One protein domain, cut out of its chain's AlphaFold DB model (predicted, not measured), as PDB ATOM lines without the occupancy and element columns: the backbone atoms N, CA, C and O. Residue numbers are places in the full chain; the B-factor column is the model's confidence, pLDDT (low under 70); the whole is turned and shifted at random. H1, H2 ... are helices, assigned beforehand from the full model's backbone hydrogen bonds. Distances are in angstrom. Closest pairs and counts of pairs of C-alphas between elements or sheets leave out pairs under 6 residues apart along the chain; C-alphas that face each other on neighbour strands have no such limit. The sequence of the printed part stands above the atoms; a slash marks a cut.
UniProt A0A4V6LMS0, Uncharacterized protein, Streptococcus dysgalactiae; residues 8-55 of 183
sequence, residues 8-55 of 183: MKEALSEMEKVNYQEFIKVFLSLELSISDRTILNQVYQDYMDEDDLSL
ATOM      1  N   MET A   8     115.789 -65.949   2.158       94.31
ATOM      2  CA  MET A   8     115.388 -64.907   3.103       94.31
ATOM      3  C   MET A   8     114.822 -63.691   2.368       94.31
ATOM      4  O   MET A   8     113.755 -63.209   2.741       94.31
ATOM      5  N   LYS A   9     115.494 -63.210   1.316       93.62
ATOM      6  CA  LYS A   9     115.047 -62.068   0.514       93.62
ATOM      7  C   LYS A   9     113.684 -62.337  -0.111       93.62
ATOM      8  O   LYS A   9     112.810 -61.481  -0.021       93.62
ATOM      9  N   GLU A  10     113.482 -63.511  -0.701       94.12
ATOM     10  CA  GLU A  10     112.198 -63.919  -1.279       94.12
ATOM     11  C   GLU A  10     111.094 -63.932  -0.216       94.12
ATOM     12  O   GLU A  10     110.064 -63.282  -0.386       94.12
ATOM     13  N   ALA A  11     111.332 -64.589   0.925       93.00
ATOM     14  CA  ALA A  11     110.356 -64.643   2.009       93.00
ATOM     15  C   ALA A  11     109.999 -63.248   2.552       93.00
ATOM     16  O   ALA A  11     108.823 -62.954   2.759       93.00
ATOM     17  N   LEU A  12     110.996 -62.381   2.754       92.56
ATOM     18  CA  LEU A  12     110.790 -61.004   3.208       92.56
ATOM     19  C   LEU A  12     110.039 -60.167   2.165       92.56
ATOM     20  O   LEU A  12     109.124 -59.435   2.533       92.56
ATOM     21  N   SER A  13     110.353 -60.333   0.879       93.06
ATOM     22  CA  SER A  13     109.665 -59.637  -0.217       93.06
ATOM     23  C   SER A  13     108.179 -60.003  -0.278       93.06
ATOM     24  O   SER A  13     107.332 -59.153  -0.540       93.06
ATOM     25  N   GLU A  14     107.829 -61.265  -0.016       94.31
ATOM     26  CA  GLU A  14     106.425 -61.681   0.056       94.31
ATOM     27  C   GLU A  14     105.720 -61.116   1.299       94.31
ATOM     28  O   GLU A  14     104.568 -60.688   1.211       94.31
ATOM     29  N   MET A  15     106.403 -61.040   2.447       93.62
ATOM     30  CA  MET A  15     105.851 -60.411   3.654       93.62
ATOM     31  C   MET A  15     105.571 -58.916   3.452       93.62
ATOM     32  O   MET A  15     104.496 -58.445   3.833       93.62
ATOM     33  N   GLU A  16     106.505 -58.194   2.827       92.69
ATOM     34  CA  GLU A  16     106.375 -56.772   2.488       92.69
ATOM     35  C   GLU A  16     105.117 -56.510   1.647       92.69
ATOM     36  O   GLU A  16     104.306 -55.647   1.988       92.69
ATOM     37  N   LYS A  17     104.907 -57.303   0.586       93.50
ATOM     38  CA  LYS A  17     103.749 -57.175  -0.315       93.50
ATOM     39  C   LYS A  17     102.417 -57.456   0.376       93.50
ATOM     40  O   LYS A  17     101.408 -56.844   0.035       93.50
ATOM     41  N   VAL A  18     102.391 -58.413   1.305       94.81
ATOM     42  CA  VAL A  18     101.161 -58.832   1.992       94.81
ATOM     43  C   VAL A  18     100.740 -57.816   3.049       94.81
ATOM     44  O   VAL A  18      99.553 -57.504   3.157       94.81
ATOM     45  N   ASN A  19     101.682 -57.322   3.855       94.06
ATOM     46  CA  ASN A  19     101.389 -56.357   4.909       94.06
ATOM     47  C   ASN A  19     102.607 -55.484   5.227       94.06
ATOM     48  O   ASN A  19     103.321 -55.721   6.203       94.06
ATOM     49  N   TYR A  20     102.785 -54.435   4.423       91.50
ATOM     50  CA  TYR A  20     103.879 -53.476   4.566       91.50
ATOM     51  C   TYR A  20     103.970 -52.878   5.979       91.50
ATOM     52  O   TYR A  20     105.049 -52.819   6.558       91.50
ATOM     53  N   GLN A  21     102.842 -52.498   6.587       93.75
ATOM     54  CA  GLN A  21     102.842 -51.919   7.935       93.75
ATOM     55  C   GLN A  21     103.452 -52.874   8.971       93.75
ATOM     56  O   GLN A  21     104.324 -52.483   9.745       93.75
ATOM     57  N   GLU A  22     102.972 -54.120   9.031       94.88
ATOM     58  CA  GLU A  22     103.475 -55.082  10.018       94.88
ATOM     59  C   GLU A  22     104.899 -55.534   9.688       94.88
ATOM     60  O   GLU A  22     105.685 -55.754  10.604       94.88
ATOM     61  N   PHE A  23     105.263 -55.590   8.404       94.62
ATOM     62  CA  PHE A  23     106.640 -55.791   7.966       94.62
ATOM     63  C   PHE A  23     107.569 -54.725   8.568       94.62
ATOM     64  O   PHE A  23     108.476 -55.071   9.322       94.62
ATOM     65  N   ILE A  24     107.295 -53.433   8.348       93.88
ATOM     66  CA  ILE A  24     108.131 -52.335   8.863       93.88
ATOM     67  C   ILE A  24     108.179 -52.334  10.394       93.88
ATOM     68  O   ILE A  24     109.250 -52.179  10.980       93.88
ATOM     69  N   LYS A  25     107.052 -52.582  11.069       95.12
ATOM     70  CA  LYS A  25     107.032 -52.722  12.533       95.12
ATOM     71  C   LYS A  25     107.916 -53.863  13.024       95.12
ATOM     72  O   LYS A  25     108.593 -53.704  14.036       95.12
ATOM     73  N   VAL A  26     107.941 -55.003  12.334       94.50
ATOM     74  CA  VAL A  26     108.847 -56.102  12.690       94.50
ATOM     75  C   VAL A  26     110.302 -55.658  12.540       94.50
ATOM     76  O   VAL A  26     111.064 -55.852  13.486       94.50
ATOM     77  N   PHE A  27     110.675 -54.987  11.446       93.19
ATOM     78  CA  PHE A  27     112.031 -54.440  11.280       93.19
ATOM     79  C   PHE A  27     112.418 -53.482  12.407       93.19
ATOM     80  O   PHE A  27     113.425 -53.710  13.075       93.19
ATOM     81  N   LEU A  28     111.581 -52.481  12.686       93.62
ATOM     82  CA  LEU A  28     111.802 -51.523  13.773       93.62
ATOM     83  C   LEU A  28     111.917 -52.221  15.134       93.62
ATOM     84  O   LEU A  28     112.773 -51.871  15.942       93.62
ATOM     85  N   SER A  29     111.084 -53.232  15.392       95.75
ATOM     86  CA  SER A  29     111.120 -53.978  16.653       95.75
ATOM     87  C   SER A  29     112.413 -54.766  16.845       95.75
ATOM     88  O   SER A  29     112.924 -54.823  17.963       95.75
ATOM     89  N   LEU A  30     112.946 -55.352  15.768       94.44
ATOM     90  CA  LEU A  30     114.181 -56.128  15.796       94.44
ATOM     91  C   LEU A  30     115.394 -55.211  15.954       94.44
ATOM     92  O   LEU A  30     116.207 -55.442  16.845       94.44
ATOM     93  N   GLU A  31     115.471 -54.155  15.145       92.88
ATOM     94  CA  GLU A  31     116.601 -53.222  15.131       92.88
ATOM     95  C   GLU A  31     116.709 -52.444  16.447       92.88
ATOM     96  O   GLU A  31     117.764 -52.380  17.073       92.88
ATOM     97  N   LEU A  32     115.584 -51.910  16.929       92.69
ATOM     98  CA  LEU A  32     115.544 -51.079  18.133       92.69
ATOM     99  C   LEU A  32     115.292 -51.892  19.411       92.69
ATOM    100  O   LEU A  32     115.196 -51.324  20.498       92.69
ATOM    101  N   SER A  33     115.168 -53.221  19.299       94.94
ATOM    102  CA  SER A  33     114.857 -54.125  20.416       94.94
ATOM    103  C   SER A  33     113.582 -53.735  21.192       94.94
ATOM    104  O   SER A  33     113.513 -53.856  22.420       94.94
ATOM    105  N   ILE A  34     112.547 -53.266  20.484       94.94
ATOM    106  CA  ILE A  34     111.269 -52.833  21.071       94.94
ATOM    107  C   ILE A  34     110.336 -54.037  21.219       94.94
ATOM    108  O   ILE A  34     109.905 -54.631  20.235       94.94
ATOM    109  N   SER A  35     109.957 -54.369  22.453       94.19
ATOM    110  CA  SER A  35     108.971 -55.426  22.742       94.19
ATOM    111  C   SER A  35     107.570 -54.896  23.077       94.19
ATOM    112  O   SER A  35     106.585 -55.631  22.962       94.19
ATOM    113  N   ASP A  36     107.457 -53.625  23.470       97.44
ATOM    114  CA  ASP A  36     106.182 -52.981  23.784       97.44
ATOM    115  C   ASP A  36     105.463 -52.532  22.503       97.44
ATOM    116  O   ASP A  36     105.966 -51.714  21.732       97.44
ATOM    117  N   ARG A  37     104.249 -53.049  22.286       95.00
ATOM    118  CA  ARG A  37     103.452 -52.748  21.086       95.00
ATOM    119  C   ARG A  37     102.970 -51.302  21.013       95.00
ATOM    120  O   ARG A  37     102.753 -50.802  19.916       95.00
ATOM    121  N   THR A  38     102.760 -50.646  22.148       97.19
ATOM    122  CA  THR A  38     102.338 -49.242  22.196       97.19
ATOM    123  C   THR A  38     103.480 -48.352  21.732       97.19
ATOM    124  O   THR A  38     103.273 -47.519  20.855       97.19
ATOM    125  N   ILE A  39     104.688 -48.592  22.254       97.19
ATOM    126  CA  ILE A  39     105.902 -47.886  21.825       97.19
ATOM    127  C   ILE A  39     106.159 -48.145  20.338       97.19
ATOM    128  O   ILE A  39     106.347 -47.200  19.583       97.19
ATOM    129  N   LEU A  40     106.083 -49.404  19.894       97.31
ATOM    130  CA  LEU A  40     106.303 -49.759  18.491       97.31
ATOM    131  C   LEU A  40     105.312 -49.077  17.539       97.31
ATOM    132  O   LEU A  40     105.697 -48.623  16.466       97.31
ATOM    133  N   ASN A  41     104.036 -49.003  17.926       96.88
ATOM    134  CA  ASN A  41     103.033 -48.310  17.125       96.88
ATOM    135  C   ASN A  41     103.338 -46.813  17.016       96.88
ATOM    136  O   ASN A  41     103.171 -46.278  15.927       96.88
ATOM    137  N   GLN A  42     103.789 -46.165  18.096       96.19
ATOM    138  CA  GLN A  42     104.161 -44.749  18.056       96.19
ATOM    139  C   GLN A  42     105.381 -44.518  17.161       96.19
ATOM    140  O   GLN A  42     105.298 -43.705  16.256       96.19
ATOM    141  N   VAL A  43     106.453 -45.301  17.330       94.31
ATOM    142  CA  VAL A  43     107.668 -45.194  16.499       94.31
ATOM    143  C   VAL A  43     107.354 -45.398  15.016       94.31
ATOM    144  O   VAL A  43     107.893 -44.702  14.165       94.31
ATOM    145  N   TYR A  44     106.458 -46.333  14.689       94.94
ATOM    146  CA  TYR A  44     106.006 -46.509  13.312       94.94
ATOM    147  C   TYR A  44     105.211 -45.303  12.786       94.94
ATOM    148  O   TYR A  44     105.363 -44.965  11.619       94.94
ATOM    149  N   GLN A  45     104.359 -44.670  13.604       94.69
ATOM    150  CA  GLN A  45     103.673 -43.439  13.185       94.69
ATOM    151  C   GLN A  45     104.673 -42.309  12.954       94.69
ATOM    152  O   GLN A  45     104.625 -41.700  11.896       94.69
ATOM    153  N   ASP A  46     105.621 -42.111  13.873       92.75
ATOM    154  CA  ASP A  46     106.669 -41.096  13.734       92.75
ATOM    155  C   ASP A  46     107.464 -41.306  12.426       92.75
ATOM    156  O   ASP A  46     107.698 -40.360  11.685       92.75
ATOM    157  N   TYR A  47     107.779 -42.563  12.073       91.56
ATOM    158  CA  TYR A  47     108.402 -42.915  10.789       91.56
ATOM    159  C   TYR A  47     107.542 -42.596   9.558       91.56
ATOM    160  O   TYR A  47     108.080 -42.223   8.525       91.56
ATOM    161  N   MET A  48     106.220 -42.764   9.636       91.31
ATOM    162  CA  MET A  48     105.324 -42.469   8.511       91.31
ATOM    163  C   MET A  48     105.015 -40.973   8.369       91.31
ATOM    164  O   MET A  48     104.650 -40.544   7.276       91.31
ATOM    165  N   ASP A  49     105.110 -40.211   9.460       92.69
ATOM    166  CA  ASP A  49     104.830 -38.772   9.499       92.69
ATOM    167  C   ASP A  49     106.047 -37.924   9.073       92.69
ATOM    168  O   ASP A  49     105.881 -36.774   8.659       92.69
ATOM    169  N   GLU A  50     107.264 -38.469   9.162       89.12
ATOM    170  CA  GLU A  50     108.504 -37.814   8.736       89.12
ATOM    171  C   GLU A  50     108.923 -38.252   7.322       89.12
ATOM    172  O   GLU A  50     109.500 -39.321   7.134       89.12
ATOM    173  N   ASP A  51     108.708 -37.382   6.329       76.12
ATOM    174  CA  ASP A  51     109.046 -37.649   4.915       76.12
ATOM    175  C   ASP A  51     110.541 -37.983   4.678       76.12
ATOM    176  O   ASP A  51     110.868 -38.701   3.733       76.12
ATOM    177  N   ASP A  52     111.442 -37.486   5.533       78.25
ATOM    178  CA  ASP A  52     112.900 -37.645   5.402       78.25
ATOM    179  C   ASP A  52     113.485 -38.757   6.302       78.25
ATOM    180  O   ASP A  52     114.706 -38.946   6.340       78.25
ATOM    181  N   LEU A  53     112.660 -39.512   7.042       82.50
ATOM    182  CA  LEU A  53     113.168 -40.557   7.933       82.50
ATOM    183  C   LEU A  53     113.400 -41.872   7.180       82.50
ATOM    184  O   LEU A  53     112.480 -42.537   6.707       82.50
ATOM    185  N   SER A  54     114.659 -42.295   7.114       84.06
ATOM    186  CA  SER A  54     115.047 -43.561   6.500       84.06
ATOM    187  C   SER A  54     115.221 -44.690   7.510       84.06
ATOM    188  O   SER A  54     115.838 -44.512   8.556       84.06
ATOM    189  N   LEU A  55     114.785 -45.901   7.141       84.81
ATOM    190  CA  LEU A  55     115.119 -47.125   7.884       84.81
ATOM    191  C   LEU A  55     116.596 -47.518   7.773       84.81
ATOM    192  O   LEU A  55     117.122 -48.190   8.654       84.81
TER     193      LEU A  55
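AT A GLANCE: This is residues 8 to 55 of the 183 residues of an uncharacterized protein of Streptococcus dysgalactiae (UniProt A0A4V6LMS0). Three helices follow one another in a zigzag, with H2 in the middle, H1 turned back from it at a corner and H3 crossing it steeply on its other side. Residues 49 to 54 stick out as a free tail. The 48 printed residues have three named helices, H1, H2, H3 in order, and no named strand; the class is all helix. The whole is only just compact, close to loose, with a radius of gyration of the C-alphas of 11.1 A and spans of 28 by 25 by 16 A.

HOW THE PARTS SIT: Start with H1, residues 8 to 18, and H2, residues 20 to 31: they only just touch, with 3 pairs of C-alphas within 8 A, and only at the corner. Their closest C-alphas, of Glu 16 and Phe 23, are 5.6 A apart; the helices run opposite ways at a steep tilt of 45 degrees. H3, residues 37 to 49, touches H2 with residues 40 to 44 alone, the closest C-alphas being those of Lys 25 and Tyr 44, 6.3 A apart, at a steep tilt of 67 degrees, opposite ways. H1 and H3 are apart. In H1, H2 and H3 every O i to N i+4 pair is within hydrogen-bond range.

IN THESE COORDINATES: Find C-alpha 8 at (115.388, -64.907, 3.103), where H1 begins its 15.5 A. H2 measures 16.5 A, and H3 18.2 A, ending at C-alpha 49, (104.830, -38.772, 9.499).

THE WHOLE: Look at Glu 10 and Thr 38 for the C-alphas farthest apart, 29.4 A. The printed part has no cut, both links are tight, and no printed residue is under 70 in pLDDT.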